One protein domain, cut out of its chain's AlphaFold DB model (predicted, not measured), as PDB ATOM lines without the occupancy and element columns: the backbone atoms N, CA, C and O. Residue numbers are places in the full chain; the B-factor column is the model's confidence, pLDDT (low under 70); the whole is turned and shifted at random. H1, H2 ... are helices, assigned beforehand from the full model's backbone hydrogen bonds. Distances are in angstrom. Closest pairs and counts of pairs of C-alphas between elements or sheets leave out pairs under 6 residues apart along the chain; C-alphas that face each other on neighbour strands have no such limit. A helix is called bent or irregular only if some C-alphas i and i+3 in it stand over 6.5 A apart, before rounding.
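This is residues 4 to 115 of the 115 residues of an uncharacterized protein of Marinobacter psychrophilus (UniProt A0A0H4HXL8). One long helix, H1, makes the longest axis, and three of the four shorter helices pack on it: H5 and H4 cross its middle part at a slant, and H2 packs on its later part. H4 sits near the middle of the whole, and H3 folds back beside H2, reaching H4 but not H1. The printed part has 112 residues with five named helices, H1 to H5 in chain order, and no named strand; the class is all helix, the packing mostly crossed. It is compact, with a radius of gyration of the C-alphas of 13.6 A and spans of 42 by 31 by 23 A.

Find C-alpha 4 at (-50.102, -41.599, -25.177); from there H1 runs through residues 4 to 30, 39.2 A long. H2 is residues 36 to 47, 16.7 A, and H3 is residues 51 to 65, 20.7 A. H3 is irregular: C-alphas 52 and 55 are 7.8 A apart. H4 is residues 72 to 84, 17.6 A. H5, residues 91 to 107, 24.4 A, ends at C-alpha 107, (-42.212, -48.096, -47.148).

Start at Ala 17 of H1, a hub together with H4. Its C-alpha is 5.3 A from that of Ile 101, the closest pair of H1 and H5, which touch at a steep tilt of 39 degrees, the same way. H1 touches H4 with residues 13 to 21 alone, closest at the C-alphas of Ala 17 and Val 76, 6.0 A. With residues 20 to 28 alone it touches H2, closest at Tyr 24 and Val 43, C-alphas 6.1 A apart. H2 and H3 form a hairpin at a shallow tilt of 13 degrees, opposite ways; the C-alphas of Val 44 and Lys 57 are closest, 6.4 A. H3 and H4 form another, at a steep tilt of 41 degrees, with the C-alphas of Leu 60 and Asn 78 closest, 7.1 A. H4 touches H5, closest at the C-alphas of Ala 73 and Ile 101, 6.2 A. H1 and H3 are apart. Every O i to N i+4 pair is within hydrogen-bond range in H1, H2, H4 and H5; in H3, 9 of 11 are.

The C-alphas farthest apart are those of Ser 4 and Arg 33, 43.4 A. The printed part has no cut and no long link. Look for pLDDT under 70 at residues 4 to 5, 7 to 8 and 68 to 69; the mean of the printed part is 87.8.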
ATOM      1  N   SER A   4     -50.473 -42.927 -24.660       69.31
ATOM      2  CA  SER A   4     -50.102 -41.599 -25.177       69.31
ATOM      3  C   SER A   4     -48.587 -41.428 -25.364       69.31
ATOM      4  O   SER A   4     -48.134 -40.966 -26.408       69.31
ATOM      5  N   ASN A   5     -47.782 -41.861 -24.387       69.50
ATOM      6  CA  ASN A   5     -46.319 -41.766 -24.480       69.50
ATOM      7  C   ASN A   5     -45.766 -42.692 -25.566       69.50
ATOM      8  O   ASN A   5     -44.793 -42.351 -26.236       69.50
ATOM      9  N   TRP A   6     -46.396 -43.852 -25.763       71.12
ATOM     10  CA  TRP A   6     -46.017 -44.774 -26.827       71.12
ATOM     11  C   TRP A   6     -46.293 -44.185 -28.219       71.12
ATOM     12  O   TRP A   6     -45.424 -44.247 -29.088       71.12
ATOM     13  N   LEU A   7     -47.447 -43.538 -28.415       62.31
ATOM     14  CA  LEU A   7     -47.792 -42.868 -29.674       62.31
ATOM     15  C   LEU A   7     -46.865 -41.687 -29.984       62.31
ATOM     16  O   LEU A   7     -46.391 -41.572 -31.114       62.31
ATOM     17  N   ALA A   8     -46.551 -40.854 -28.991       69.31
ATOM     18  CA  ALA A   8     -45.620 -39.738 -29.162       69.31
ATOM     19  C   ALA A   8     -44.221 -40.223 -29.584       69.31
ATOM     20  O   ALA A   8     -43.621 -39.690 -30.520       69.31
ATOM     21  N   ARG A   9     -43.724 -41.295 -28.951       73.00
ATOM     22  CA  ARG A   9     -42.442 -41.913 -29.312       73.00
ATOM     23  C   ARG A   9     -42.482 -42.545 -30.698       73.00
ATOM     24  O   ARG A   9     -41.553 -42.329 -31.466       73.00
ATOM     25  N   LYS A  10     -43.559 -43.254 -31.057       74.88
ATOM     26  CA  LYS A  10     -43.756 -43.782 -32.418       74.88
ATOM     27  C   LYS A  10     -43.718 -42.661 -33.459       74.88
ATOM     28  O   LYS A  10     -43.058 -42.819 -34.482       74.88
ATOM     29  N   GLY A  11     -44.374 -41.533 -33.184       77.62
ATOM     30  CA  GLY A  11     -44.354 -40.356 -34.051       77.62
ATOM     31  C   GLY A  11     -42.945 -39.800 -34.252       77.62
ATOM     32  O   GLY A  11     -42.545 -39.572 -35.390       77.62
ATOM     33  N   ASN A  12     -42.176 -39.650 -33.169       84.38
ATOM     34  CA  ASN A  12     -40.811 -39.126 -33.242       84.38
ATOM     35  C   ASN A  12     -39.853 -40.099 -33.953       84.38
ATOM     36  O   ASN A  12     -39.174 -39.725 -34.903       84.38
ATOM     37  N   VAL A  13     -39.866 -41.378 -33.562       89.31
ATOM     38  CA  VAL A  13     -39.034 -42.439 -34.157       89.31
ATOM     39  C   VAL A  13     -39.323 -42.593 -35.653       89.31
ATOM     40  O   VAL A  13     -38.398 -42.585 -36.465       89.31
ATOM     41  N   GLY A  14     -40.602 -42.696 -36.029       90.19
ATOM     42  CA  GLY A  14     -40.999 -42.811 -37.431       90.19
ATOM     43  C   GLY A  14     -40.712 -41.537 -38.228       90.19
ATOM     44  O   GLY A  14     -40.317 -41.610 -39.389       90.19
ATOM     45  N   GLY A  15     -40.840 -40.363 -37.603       91.19
ATOM     46  CA  GLY A  15     -40.469 -39.079 -38.198       91.19
ATOM     47  C   GLY A  15     -38.986 -39.011 -38.564       91.19
ATOM     48  O   GLY A  15     -38.656 -38.689 -39.707       91.19
ATOM     49  N   THR A  16     -38.098 -39.382 -37.636       92.81
ATOM     50  CA  THR A  16     -36.648 -39.427 -37.880       92.81
ATOM     51  C   THR A  16     -36.292 -40.448 -38.959       92.81
ATOM     52  O   THR A  16     -35.506 -40.135 -39.853       92.81
ATOM     53  N   ALA A  17     -36.910 -41.634 -38.939       94.00
ATOM     54  CA  ALA A  17     -36.704 -42.653 -39.969       94.00
ATOM     55  C   ALA A  17     -37.125 -42.159 -41.363       94.00
ATOM     56  O   ALA A  17     -36.342 -42.239 -42.310       94.00
ATOM     57  N   ARG A  18     -38.325 -41.573 -41.488       94.88
ATOM     58  CA  ARG A  18     -38.816 -41.028 -42.763       94.88
ATOM     59  C   ARG A  18     -37.947 -39.900 -43.289       94.88
ATOM     60  O   ARG A  18     -37.705 -39.826 -44.493       94.88
ATOM     61  N   TRP A  19     -37.500 -39.014 -42.406       94.81
ATOM     62  CA  TRP A  19     -36.601 -37.930 -42.777       94.81
ATOM     63  C   TRP A  19     -35.273 -38.477 -43.329       94.81
ATOM     64  O   TRP A  19     -34.880 -38.102 -44.435       94.81
ATOM     65  N   ALA A  20     -34.636 -39.415 -42.620       94.44
ATOM     66  CA  ALA A  20     -33.368 -40.010 -43.043       94.44
ATOM     67  C   ALA A  20     -33.507 -40.773 -44.371       94.44
ATOM     68  O   ALA A  20     -32.683 -40.602 -45.267       94.44
ATOM     69  N   GLY A  21     -34.581 -41.557 -44.526       95.31
ATOM     70  CA  GLY A  21     -34.893 -42.291 -45.755       95.31
ATOM     71  C   GLY A  21     -35.067 -41.381 -46.970       95.31
ATOM     72  O   GLY A  21     -34.441 -41.599 -48.005       95.31
ATOM     73  N   LYS A  22     -35.866 -40.316 -46.843       95.44
ATOM     74  CA  LYS A  22     -36.080 -39.360 -47.941       95.44
ATOM     75  C   LYS A  22     -34.789 -38.666 -48.362       95.44
ATOM     76  O   LYS A  22     -34.535 -38.536 -49.556       95.44
ATOM     77  N   LEU A  23     -33.974 -38.243 -47.394       94.56
ATOM     78  CA  LEU A  23     -32.709 -37.579 -47.690       94.56
ATOM     79  C   LEU A  23     -31.708 -38.542 -48.342       94.56
ATOM     80  O   LEU A  23     -31.075 -38.177 -49.329       94.56
ATOM     81  N   TYR A  24     -31.625 -39.785 -47.857       94.81
ATOM     82  CA  TYR A  24     -30.806 -40.825 -48.479       94.81
ATOM     83  C   TYR A  24     -31.184 -41.039 -49.951       94.81
ATOM     84  O   TYR A  24     -30.305 -41.059 -50.813       94.81
ATOM     85  N   LEU A  25     -32.481 -41.165 -50.252       94.62
ATOM     86  CA  LEU A  25     -32.961 -41.353 -51.624       94.62
ATOM     87  C   LEU A  25     -32.625 -40.160 -52.518       94.62
ATOM     88  O   LEU A  25     -32.131 -40.374 -53.618       94.62
ATOM     89  N   SER A  26     -32.833 -38.931 -52.034       94.75
ATOM     90  CA  SER A  26     -32.491 -37.710 -52.779       94.75
ATOM     91  C   SER A  26     -31.015 -37.701 -53.179       94.75
ATOM     92  O   SER A  26     -30.684 -37.585 -54.355       94.75
ATOM     93  N   ILE A  27     -30.118 -37.928 -52.214       93.69
ATOM     94  CA  ILE A  27     -28.669 -37.917 -52.456       93.69
ATOM     95  C   ILE A  27     -28.256 -39.075 -53.373       93.69
ATOM     96  O   ILE A  27     -27.411 -38.893 -54.246       93.69
ATOM     97  N   SER A  28     -28.854 -40.259 -53.196       92.44
ATOM     98  CA  SER A  28     -28.569 -41.440 -54.023       92.44
ATOM     99  C   SER A  28     -28.997 -41.242 -55.477       92.44
ATOM    100  O   SER A  28     -28.311 -41.700 -56.385       92.44
ATOM    101  N   GLN A  29     -30.121 -40.557 -55.705       92.19
ATOM    102  CA  GLN A  29     -30.606 -40.222 -57.045       92.19
ATOM    103  C   GLN A  29     -29.712 -39.184 -57.727       92.19
ATOM    104  O   GLN A  29     -29.422 -39.317 -58.913       92.19
ATOM    105  N   GLU A  30     -29.235 -38.186 -56.980       92.12
ATOM    106  CA  GLU A  30     -28.290 -37.181 -57.480       92.12
ATOM    107  C   GLU A  30     -26.891 -37.770 -57.731       92.12
ATOM    108  O   GLU A  30     -26.189 -37.343 -58.647       92.12
ATOM    109  N   ASN A  31     -26.493 -38.784 -56.955       91.62
ATOM    110  CA  ASN A  31     -25.166 -39.397 -56.999       91.62
ATOM    111  C   ASN A  31     -25.245 -40.930 -57.148       91.62
ATOM    112  O   ASN A  31     -24.803 -41.662 -56.260       91.62
ATOM    113  N   PRO A  32     -25.717 -41.461 -58.291       87.25
ATOM    114  CA  PRO A  32     -25.997 -42.893 -58.460       87.25
ATOM    115  C   PRO A  32     -24.753 -43.795 -58.413       87.25
ATOM    116  O   PRO A  32     -24.871 -45.013 -58.311       87.25
ATOM    117  N   ARG A  33     -23.549 -43.216 -58.513       90.31
ATOM    118  CA  ARG A  33     -22.268 -43.935 -58.396       90.31
ATOM    119  C   ARG A  33     -21.696 -43.920 -56.977       90.31
ATOM    120  O   ARG A  33     -20.689 -44.583 -56.734       90.31
ATOM    121  N   ALA A  34     -22.276 -43.144 -56.062       88.88
ATOM    122  CA  ALA A  34     -21.801 -43.073 -54.690       88.88
ATOM    123  C   ALA A  34     -22.134 -44.371 -53.944       88.88
ATOM    124  O   ALA A  34     -23.244 -44.894 -54.021       88.88
ATOM    125  N   GLY A  35     -21.161 -44.889 -53.196       88.00
ATOM    126  CA  GLY A  35     -21.394 -46.035 -52.325       88.00
ATOM    127  C   GLY A  35     -22.341 -45.673 -51.170       88.00
ATOM    128  O   GLY A  35     -22.336 -44.525 -50.717       88.00
ATOM    129  N   PRO A  36     -23.098 -46.633 -50.610       87.88
ATOM    130  CA  PRO A  36     -24.082 -46.351 -49.567       87.88
ATOM    131  C   PRO A  36     -23.516 -45.641 -48.336       87.88
ATOM    132  O   PRO A  36     -24.145 -44.731 -47.809       87.88
ATOM    133  N   THR A  37     -22.303 -45.999 -47.908       89.44
ATOM    134  CA  THR A  37     -21.621 -45.340 -46.785       89.44
ATOM    135  C   THR A  37     -21.364 -43.859 -47.055       89.44
ATOM    136  O   THR A  37     -21.494 -43.042 -46.148       89.44
ATOM    137  N   VAL A  38     -21.019 -43.496 -48.295       91.00
ATOM    138  CA  VAL A  38     -20.804 -42.093 -48.691       91.00
ATOM    139  C   VAL A  38     -22.118 -41.330 -48.582       91.00
ATOM    140  O   VAL A  38     -22.170 -40.304 -47.911       91.00
ATOM    141  N   VAL A  39     -23.196 -41.895 -49.129       92.69
ATOM    142  CA  VAL A  39     -24.534 -41.301 -49.048       92.69
ATOM    143  C   VAL A  39     -24.975 -41.118 -47.590       92.69
ATOM    144  O   VAL A  39     -25.449 -40.051 -47.218       92.69
ATOM    145  N   ILE A  40     -24.777 -42.125 -46.733       92.00
ATOM    146  CA  ILE A  40     -25.117 -42.059 -45.300       92.00
ATOM    147  C   ILE A  40     -24.319 -40.953 -44.588       92.00
ATOM    148  O   ILE A  40     -24.880 -40.226 -43.768       92.00
ATOM    149  N   LYS A  41     -23.032 -40.775 -44.906       92.56
ATOM    150  CA  LYS A  41     -22.242 -39.655 -44.365       92.56
ATOM    151  C   LYS A  41     -22.800 -38.309 -44.809       92.56
ATOM    152  O   LYS A  41     -22.844 -37.378 -44.008       92.56
ATOM    153  N   ASP A  42     -23.237 -38.200 -46.055       93.62
ATOM    154  CA  ASP A  42     -23.783 -36.951 -46.578       93.62
ATOM    155  C   ASP A  42     -25.157 -36.630 -45.971       93.62
ATOM    156  O   ASP A  42     -25.406 -35.473 -45.635       93.62
ATOM    157  N   VAL A  43     -25.986 -37.641 -45.668       93.44
ATOM    158  CA  VAL A  43     -27.201 -37.482 -44.840       93.44
ATOM    159  C   VAL A  43     -26.864 -36.808 -43.503       93.44
ATOM    160  O   VAL A  43     -27.525 -35.844 -43.112       93.44
ATOM    161  N   VAL A  44     -25.815 -37.275 -42.815       93.19
ATOM    162  CA  VAL A  44     -25.366 -36.705 -41.530       93.19
ATOM    163  C   VAL A  44     -24.860 -35.273 -41.700       93.19
ATOM    164  O   VAL A  44     -25.283 -34.379 -40.965       93.19
ATOM    165  N   LYS A  45     -23.989 -35.029 -42.684       93.31
ATOM    166  CA  LYS A  45     -23.424 -33.694 -42.939       93.31
ATOM    167  C   LYS A  45     -24.496 -32.663 -43.275       93.31
ATOM    168  O   LYS A  45     -24.406 -31.535 -42.802       93.31
ATOM    169  N   ILE A  46     -25.499 -33.038 -44.068       92.00
ATOM    170  CA  ILE A  46     -26.595 -32.143 -44.453       92.00
ATOM    171  C   ILE A  46     -27.472 -31.821 -43.240       92.00
ATOM    172  O   ILE A  46     -27.812 -30.657 -43.023       92.00
ATOM    173  N   ARG A  47     -27.807 -32.825 -42.418       90.38
ATOM    174  CA  ARG A  47     -28.648 -32.640 -41.224       90.38
ATOM    175  C   ARG A  47     -28.021 -31.731 -40.181       90.38
ATOM    176  O   ARG A  47     -28.717 -30.900 -39.608       90.38
ATOM    177  N   TYR A  48     -26.729 -31.915 -39.939       91.50
ATOM    178  CA  TYR A  48     -25.979 -31.231 -38.889       91.50
ATOM    179  C   TYR A  48     -24.954 -30.264 -39.491       91.50
ATOM    180  O   TYR A  48     -23.810 -30.183 -39.049       91.50
ATOM    181  N   SER A  49     -25.363 -29.539 -40.534       90.00
ATOM    182  CA  SER A  49     -24.526 -28.546 -41.218       90.00
ATOM    183  C   SER A  49     -24.269 -27.294 -40.373       90.00
ATOM    184  O   SER A  49     -23.290 -26.593 -40.611       90.00
ATOM    185  N   ALA A  50     -25.118 -27.030 -39.378       86.81
ATOM    186  CA  ALA A  50     -24.958 -25.919 -38.450       86.81
ATOM    187  C   ALA A  50     -23.805 -26.155 -37.459       86.81
ATOM    188  O   ALA A  50     -23.680 -27.239 -36.887       86.81
ATOM    189  N   GLU A  51     -23.035 -25.100 -37.180       81.44
ATOM    190  CA  GLU A  51     -21.900 -25.120 -36.239       81.44
ATOM    191  C   GLU A  51     -22.310 -25.598 -34.836       81.44
ATOM    192  O   GLU A  51     -21.611 -26.375 -34.190       81.44
ATOM    193  N   SER A  52     -23.510 -25.223 -34.384       85.12
ATOM    194  CA  SER A  52     -24.066 -25.645 -33.090       85.12
ATOM    195  C   SER A  52     -24.268 -27.159 -32.958       85.12
ATOM    196  O   SER A  52     -24.489 -27.653 -31.857       85.12
ATOM    197  N   SER A  53     -24.232 -27.899 -34.067       88.94
ATOM    198  CA  SER A  53     -24.424 -29.349 -34.113       88.94
ATOM    199  C   SER A  53     -23.151 -30.109 -34.493       88.94
ATOM    200  O   SER A  53     -23.214 -31.312 -34.751       88.94
ATOM    201  N   GLN A  54     -21.998 -29.432 -34.500       88.44
ATOM    202  CA  GLN A  54     -20.712 -30.002 -34.895       88.44
ATOM    203  C   GLN A  54     -20.342 -31.243 -34.068       88.44
ATOM    204  O   GLN A  54     -19.969 -32.266 -34.633       88.44
ATOM    205  N   SER A  55     -20.547 -31.210 -32.750       89.00
ATOM    206  CA  SER A  55     -20.258 -32.349 -31.864       89.00
ATOM    207  C   SER A  55     -21.100 -33.591 -32.184       89.00
ATOM    208  O   SER A  55     -20.586 -34.708 -32.185       89.00
ATOM    209  N   ILE A  56     -22.387 -33.403 -32.499       88.69
ATOM    210  CA  ILE A  56     -23.298 -34.487 -32.898       88.69
ATOM    211  C   ILE A  56     -22.872 -35.051 -34.254       88.69
ATOM    212  O   ILE A  56     -22.807 -36.269 -34.426       88.69
ATOM    213  N   LYS A  57     -22.547 -34.167 -35.206       92.25
ATOM    214  CA  LYS A  57     -22.045 -34.554 -36.526       92.25
ATOM    215  C   LYS A  57     -20.799 -35.427 -36.399       92.25
ATOM    216  O   LYS A  57     -20.767 -36.513 -36.971       92.25
ATOM    217  N   ASP A  58     -19.811 -34.981 -35.631       91.88
ATOM    218  CA  ASP A  58     -18.526 -35.667 -35.497       91.88
ATOM    219  C   ASP A  58     -18.680 -37.027 -34.803       91.88
ATOM    220  O   ASP A  58     -18.105 -38.018 -35.257       91.88
ATOM    221  N   ALA A  59     -19.535 -37.119 -33.778       89.69
ATOM    222  CA  ALA A  59     -19.864 -38.390 -33.136       89.69
ATOM    223  C   ALA A  59     -20.504 -39.385 -34.121       89.69
ATOM    224  O   ALA A  59     -20.085 -40.538 -34.215       89.69
ATOM    225  N   LEU A  60     -21.497 -38.941 -34.900       90.31
ATOM    226  CA  LEU A  60     -22.173 -39.794 -35.883       90.31
ATOM    227  C   LEU A  60     -21.237 -40.234 -37.014       90.31
ATOM    228  O   LEU A  60     -21.276 -41.398 -37.409       90.31
ATOM    229  N   LEU A  61     -20.388 -39.335 -37.520       91.94
ATOM    230  CA  LEU A  61     -19.396 -39.673 -38.541       91.94
ATOM    231  C   LEU A  61     -18.370 -40.679 -38.009       91.94
ATOM    232  O   LEU A  61     -18.083 -41.656 -38.699       91.94
ATOM    233  N   SER A  62     -17.911 -40.515 -36.766       89.75
ATOM    234  CA  SER A  62     -17.002 -41.466 -36.118       89.75
ATOM    235  C   SER A  62     -17.605 -42.874 -36.011       89.75
ATOM    236  O   SER A  62     -16.928 -43.846 -36.346       89.75
ATOM    237  N   HIS A  63     -18.891 -43.002 -35.656       86.31
ATOM    238  CA  HIS A  63     -19.597 -44.295 -35.647       86.31
ATOM    239  C   HIS A  63     -19.762 -44.921 -37.043       86.31
ATOM    240  O   HIS A  63     -19.866 -46.142 -37.183       86.31
ATOM    241  N   ILE A  64     -19.831 -44.105 -38.097       86.88
ATOM    242  CA  ILE A  64     -19.860 -44.615 -39.472       86.88
ATOM    243  C   ILE A  64     -18.466 -45.110 -39.874       86.88
ATOM    244  O   ILE A  64     -18.347 -46.189 -40.451       86.88
ATOM    245  N   ASP A  65     -17.420 -44.350 -39.545       86.06
ATOM    246  CA  ASP A  65     -16.031 -44.659 -39.898       86.06
ATOM    247  C   ASP A  65     -15.464 -45.870 -39.155       86.06
ATOM    248  O   ASP A  65     -14.672 -46.619 -39.724       86.06
ATOM    249  N   SER A  66     -15.913 -46.124 -37.925       83.56
ATOM    250  CA  SER A  66     -15.551 -47.324 -37.161       83.56
ATOM    251  C   SER A  66     -16.172 -48.616 -37.711       83.56
ATOM    252  O   SER A  66     -15.887 -49.701 -37.204       83.56
ATOM    253  N   GLY A  67     -17.030 -48.527 -38.735       72.44
ATOM    254  CA  GLY A  67     -17.768 -49.668 -39.279       72.44
ATOM    255  C   GLY A  67     -18.912 -50.141 -38.378       72.44
ATOM    256  O   GLY A  67     -19.522 -51.178 -38.643       72.44
ATOM    257  N   GLU A  68     -19.234 -49.391 -37.320       64.31
ATOM    258  CA  GLU A  68     -20.364 -49.706 -36.451       64.31
ATOM    259  C   GLU A  68     -21.694 -49.432 -37.156       64.31
ATOM    260  O   GLU A  68     -22.659 -50.154 -36.918       64.31
ATOM    261  N   SER A  69     -21.776 -48.456 -38.067       66.38
ATOM    262  CA  SER A  69     -22.994 -48.186 -38.843       66.38
ATOM    263  C   SER A  69     -23.229 -49.230 -39.943       66.38
ATOM    264  O   SER A  69     -22.606 -49.192 -41.001       66.38
ATOM    265  N   ARG A  70     -24.176 -50.150 -39.712       75.88
ATOM    266  CA  ARG A  70     -24.528 -51.247 -40.637       75.88
ATOM    267  C   ARG A  70     -25.597 -50.889 -41.671       75.88
ATOM    268  O   ARG A  70     -26.088 -51.774 -42.355       75.88
ATOM    269  N   GLY A  71     -25.969 -49.618 -41.764       87.31
ATOM    270  CA  GLY A  71     -27.070 -49.182 -42.609       87.31
ATOM    271  C   GLY A  71     -27.760 -47.943 -42.061       87.31
ATOM    272  O   GLY A  71     -27.373 -47.367 -41.038       87.31
ATOM    273  N   LEU A  72     -28.806 -47.537 -42.760       90.38
ATOM    274  CA  LEU A  72     -29.612 -46.374 -42.470       90.38
ATOM    275  C   LEU A  72     -30.476 -46.575 -41.218       90.38
ATOM    276  O   LEU A  72     -30.630 -45.614 -40.465       90.38
ATOM    277  N   ALA A  73     -30.966 -47.789 -40.914       91.88
ATOM    278  CA  ALA A  73     -31.678 -48.001 -39.650       91.88
ATOM    279  C   ALA A  73     -30.737 -47.828 -38.455       91.88
ATOM    280  O   ALA A  73     -31.121 -47.218 -37.453       91.88
ATOM    281  N   HIS A  74     -29.486 -48.291 -38.578       90.44
ATOM    282  CA  HIS A  74     -28.507 -48.110 -37.511       90.44
ATOM    283  C   HIS A  74     -28.141 -46.629 -37.324       90.44
ATOM    284  O   HIS A  74     -28.087 -46.154 -36.186       90.44
ATOM    285  N   LEU A  75     -28.010 -45.865 -38.419       91.50
ATOM    286  CA  LEU A  75     -27.846 -44.412 -38.337       91.50
ATOM    287  C   LEU A  75     -29.015 -43.760 -37.583       91.50
ATOM    288  O   LEU A  75     -28.784 -42.984 -36.655       91.50
ATOM    289  N   VAL A  76     -30.261 -44.093 -37.931       92.25
ATOM    290  CA  VAL A  76     -31.451 -43.544 -37.260       92.25
ATOM    291  C   VAL A  76     -31.441 -43.873 -35.767       92.25
ATOM    292  O   VAL A  76     -31.715 -43.000 -34.945       92.25
ATOM    293  N   THR A  77     -31.061 -45.093 -35.375       90.62
ATOM    294  CA  THR A  77     -30.938 -45.425 -33.947       90.62
ATOM    295  C   THR A  77     -29.814 -44.677 -33.237       90.62
ATOM    296  O   THR A  77     -29.978 -44.332 -32.066       90.62
ATOM    297  N   ASN A  78     -28.700 -44.390 -33.913       89.44
ATOM    298  CA  ASN A  78     -27.614 -43.592 -33.341       89.44
ATOM    299  C   ASN A  78     -28.055 -42.138 -33.138       89.44
ATOM    300  O   ASN A  78     -27.852 -41.595 -32.055       89.44
ATOM    301  N   ILE A  79     -28.764 -41.559 -34.112       89.81
ATOM    302  CA  ILE A  79     -29.390 -40.235 -33.986       89.81
ATOM    303  C   ILE A  79     -30.334 -40.208 -32.781       89.81
ATOM    304  O   ILE A  79     -30.175 -39.383 -31.887       89.81
ATOM    305  N   LEU A  80     -31.269 -41.158 -32.692       89.44
ATOM    306  CA  LEU A  80     -32.224 -41.221 -31.582       89.44
ATOM    307  C   LEU A  80     -31.541 -41.463 -30.228       89.44
ATOM    308  O   LEU A  80     -32.037 -41.007 -29.195       89.44
ATOM    309  N   THR A  81     -30.415 -42.180 -30.212       87.88
ATOM    310  CA  THR A  81     -29.601 -42.376 -29.006       87.88
ATOM    311  C   THR A  81     -29.042 -41.055 -28.508       87.88
ATOM    312  O   THR A  81     -29.184 -40.770 -27.324       87.88
ATOM    313  N   ILE A  82     -28.469 -40.251 -29.403       84.94
ATOM    314  CA  ILE A  82     -27.858 -38.965 -29.062       84.94
ATOM    315  C   ILE A  82     -28.926 -37.919 -28.715       84.94
ATOM    316  O   ILE A  82     -28.786 -37.210 -27.727       84.94
ATOM    317  N   GLU A  83     -30.007 -37.828 -29.496       81.69
ATOM    318  CA  GLU A  83     -31.000 -36.751 -29.365       81.69
ATOM    319  C   GLU A  83     -32.065 -37.006 -28.292       81.69
ATOM    320  O   GLU A  83     -32.637 -36.063 -27.752       81.69
ATOM    321  N   SER A  84     -32.390 -38.272 -28.013       79.50
ATOM    322  CA  SER A  84     -33.575 -38.621 -27.213       79.50
ATOM    323  C   SER A  84     -33.347 -39.738 -26.195       79.50
ATOM    324  O   SER A  84     -34.312 -40.260 -25.635       79.50
ATOM    325  N   GLY A  85     -32.091 -40.141 -25.975       80.38
ATOM    326  CA  GLY A  85     -31.759 -41.180 -25.002       80.38
ATOM    327  C   GLY A  85     -32.329 -42.549 -25.379       80.38
ATOM    328  O   GLY A  85     -32.743 -43.312 -24.514       80.38
ATOM    329  N   TYR A  86     -32.383 -42.902 -26.671       81.38
ATOM    330  CA  TYR A  86     -32.950 -44.179 -27.146       81.38
ATOM    331  C   TYR A  86     -32.496 -45.407 -26.336       81.38
ATOM    332  O   TYR A  86     -33.309 -46.290 -26.048       81.38
ATOM    333  N   ARG A  87     -31.218 -45.455 -25.935       79.75
ATOM    334  CA  ARG A  87     -30.625 -46.562 -25.164       79.75
ATOM    335  C   ARG A  87     -31.123 -46.670 -23.721       79.75
ATOM    336  O   ARG A  87     -30.986 -47.741 -23.143       79.75
ATOM    337  N   GLU A  88     -31.732 -45.623 -23.178       83.38
ATOM    338  CA  GLU A  88     -32.321 -45.598 -21.832       83.38
ATOM    339  C   GLU A  88     -33.678 -46.321 -21.780       83.38
ATOM    340  O   GLU A  88     -34.217 -46.592 -20.708       83.38
ATOM    341  N   ASN A  89     -34.245 -46.663 -22.942       82.19
ATOM    342  CA  ASN A  89     -35.497 -47.403 -23.024       82.19
ATOM    343  C   ASN A  89     -35.322 -48.894 -22.724       82.19
ATOM    344  O   ASN A  89     -34.259 -49.491 -22.923       82.19
ATOM    345  N   THR A  90     -36.429 -49.525 -22.326       87.06
ATOM    346  CA  THR A  90     -36.482 -50.976 -22.125       87.06
ATOM    347  C   THR A  90     -36.073 -51.721 -23.399       87.06
ATOM    348  O   THR A  90     -36.182 -51.212 -24.518       87.06
ATOM    349  N   GLN A  91     -35.584 -52.954 -23.256       86.81
ATOM    350  CA  GLN A  91     -35.261 -53.783 -24.420       86.81
ATOM    351  C   GLN A  91     -36.482 -53.989 -25.329       86.81
ATOM    352  O   GLN A  91     -36.348 -53.927 -26.549       86.81
ATOM    353  N   GLU A  92     -37.668 -54.170 -24.747       87.31
ATOM    354  CA  GLU A  92     -38.914 -54.339 -25.494       87.31
ATOM    355  C   GLU A  92     -39.254 -53.097 -26.331       87.31
ATOM    356  O   GLU A  92     -39.567 -53.212 -27.519       87.31
ATOM    357  N   ASP A  93     -39.134 -51.902 -25.749       85.62
ATOM    358  CA  ASP A  93     -39.385 -50.648 -26.461       85.62
ATOM    359  C   ASP A  93     -38.381 -50.430 -27.592       85.62
ATOM    360  O   ASP A  93     -38.773 -50.057 -28.696       85.62
ATOM    361  N   ARG A  94     -37.098 -50.740 -27.368       88.19
ATOM    362  CA  ARG A  94     -36.072 -50.668 -28.418       88.19
ATOM    363  C   ARG A  94     -36.380 -51.615 -29.579       88.19
ATOM    364  O   ARG A  94     -36.241 -51.229 -30.734       88.19
ATOM    365  N   VAL A  95     -36.869 -52.826 -29.309       89.56
ATOM    366  CA  VAL A  95     -37.308 -53.744 -30.375       89.56
ATOM    367  C   VAL A  95     -38.502 -53.168 -31.143       89.56
ATOM    368  O   VAL A  95     -38.528 -53.234 -32.372       89.56
ATOM    369  N   LYS A  96     -39.481 -52.571 -30.451       89.50
ATOM    370  CA  LYS A  96     -40.638 -51.927 -31.098       89.50
ATOM    371  C   LYS A  96     -40.217 -50.740 -31.964       89.50
ATOM    372  O   LYS A  96     -40.685 -50.619 -33.093       89.50
ATOM    373  N   PHE A  97     -39.324 -49.889 -31.471       90.81
ATOM    374  CA  PHE A  97     -38.821 -48.744 -32.223       90.81
ATOM    375  C   PHE A  97     -37.988 -49.169 -33.427       90.81
ATOM    376  O   PHE A  97     -38.197 -48.626 -34.505       90.81
ATOM    377  N   MET A  98     -37.134 -50.185 -33.292       91.94
ATOM    378  CA  MET A  98     -36.400 -50.736 -34.433       91.94
ATOM    379  C   MET A  98     -37.350 -51.238 -35.528       91.94
ATOM    380  O   MET A  98     -37.142 -50.934 -36.699       91.94
ATOM    381  N   LYS A  99     -38.436 -51.934 -35.160       92.31
ATOM    382  CA  LYS A  99     -39.460 -52.357 -36.130       92.31
ATOM    383  C   LYS A  99     -40.093 -51.169 -36.853       92.31
ATOM    384  O   LYS A  99     -40.230 -51.224 -38.067       92.31
ATOM    385  N   ILE A 100     -40.425 -50.101 -36.124       92.62
ATOM    386  CA  ILE A 100     -40.976 -48.870 -36.713       92.62
ATOM    387  C   ILE A 100     -39.978 -48.246 -37.696       92.62
ATOM    388  O   ILE A 100     -40.365 -47.882 -38.799       92.62
ATOM    389  N   ILE A 101     -38.696 -48.154 -37.330       94.31
ATOM    390  CA  ILE A 101     -37.652 -47.606 -38.209       94.31
ATOM    391  C   ILE A 101     -37.567 -48.421 -39.501       94.31
ATOM    392  O   ILE A 101     -37.635 -47.855 -40.586       94.31
ATOM    393  N   GLN A 102     -37.456 -49.746 -39.391       94.00
ATOM    394  CA  GLN A 102     -37.367 -50.630 -40.554       94.00
ATOM    395  C   GLN A 102     -38.613 -50.543 -41.440       94.00
ATOM    396  O   GLN A 102     -38.491 -50.502 -42.658       94.00
ATOM    397  N   GLU A 103     -39.806 -50.494 -40.846       94.25
ATOM    398  CA  GLU A 103     -41.065 -50.360 -41.581       94.25
ATOM    399  C   GLU A 103     -41.109 -49.059 -42.393       94.25
ATOM    400  O   GLU A 103     -41.388 -49.094 -43.588       94.25
ATOM    401  N   GLU A 104     -40.761 -47.930 -41.778       95.44
ATOM    402  CA  GLU A 104     -40.746 -46.622 -42.442       95.44
ATOM    403  C   GLU A 104     -39.712 -46.568 -43.581       95.44
ATOM    404  O   GLU A 104     -39.998 -46.051 -44.661       95.44
ATOM    405  N   LEU A 105     -38.521 -47.148 -43.385       94.38
ATOM    406  CA  LEU A 105     -37.496 -47.215 -44.434       94.38
ATOM    407  C   LEU A 105     -37.909 -48.140 -45.593       94.38
ATOM    408  O   LEU A 105     -37.708 -47.785 -46.755       94.38
ATOM    409  N   ARG A 106     -38.549 -49.281 -45.303       94.25
ATOM    410  CA  ARG A 106     -39.107 -50.182 -46.327       94.25
ATOM    411  C   ARG A 106     -40.209 -49.523 -47.137       94.25
ATOM    412  O   ARG A 106     -40.215 -49.641 -48.357       94.25
ATOM    413  N   GLN A 107     -41.122 -48.812 -46.477       94.31
ATOM    414  CA  GLN A 107     -42.212 -48.096 -47.148       94.31
ATOM    415  C   GLN A 107     -41.692 -47.019 -48.107       94.31
ATOM    416  O   GLN A 107     -42.333 -46.734 -49.117       94.31
ATOM    417  N   LEU A 108     -40.519 -46.448 -47.825       93.56
ATOM    418  CA  LEU A 108     -39.837 -45.513 -48.718       93.56
ATOM    419  C   LEU A 108     -39.070 -46.192 -49.865       93.56
ATOM    420  O   LEU A 108     -38.584 -45.495 -50.750       93.56
ATOM    421  N   GLY A 109     -38.962 -47.523 -49.879       92.12
ATOM    422  CA  GLY A 109     -38.232 -48.265 -50.907       92.12
ATOM    423  C   GLY A 109     -36.714 -48.270 -50.712       92.12
ATOM    424  O   GLY A 109     -35.975 -48.419 -51.685       92.12
ATOM    425  N   ILE A 110     -36.230 -48.098 -49.478       91.62
ATOM    426  CA  ILE A 110     -34.806 -48.271 -49.167       91.62
ATOM    427  C   ILE A 110     -34.433 -49.758 -49.340       91.62
ATOM    428  O   ILE A 110     -35.149 -50.615 -48.820       91.62
ATOM    429  N   PRO A 111     -33.336 -50.099 -50.043       87.31
ATOM    430  CA  PRO A 111     -32.929 -51.493 -50.227       87.31
ATOM    431  C   PRO A 111     -32.606 -52.197 -48.900       87.31
ATOM    432  O   PRO A 111     -31.952 -51.609 -48.043       87.31
ATOM    433  N   GLU A 112     -32.983 -53.472 -48.738       85.94
ATOM    434  CA  GLU A 112     -32.791 -54.223 -47.477       85.94
ATOM    435  C   GLU A 112     -31.327 -54.312 -47.023       85.94
ATOM    436  O   GLU A 112     -31.061 -54.356 -45.830       85.94
ATOM    437  N   ASN A 113     -30.359 -54.303 -47.945       83.38
ATOM    438  CA  ASN A 113     -28.934 -54.294 -47.592       83.38
ATOM    439  C   ASN A 113     -28.456 -52.950 -47.013       83.38
ATOM    440  O   ASN A 113     -27.313 -52.854 -46.568       83.38
ATOM    441  N   ILE A 114     -29.297 -51.916 -47.083       85.38
ATOM    442  CA  ILE A 114     -29.069 -50.581 -46.526       85.38
ATOM    443  C   ILE A 114     -29.901 -50.361 -45.263       85.38
ATOM    444  O   ILE A 114     -29.604 -49.428 -44.526       85.38
ATOM    445  N   ILE A 115     -30.928 -51.174 -45.000       85.50
ATOM    446  CA  ILE A 115     -31.756 -51.061 -43.792       85.50
ATOM    447  C   ILE A 115     -30.972 -51.553 -42.578       85.50
ATOM    448  O   ILE A 115     -30.586 -52.737 -42.525       85.50
TER     449      ILE A 115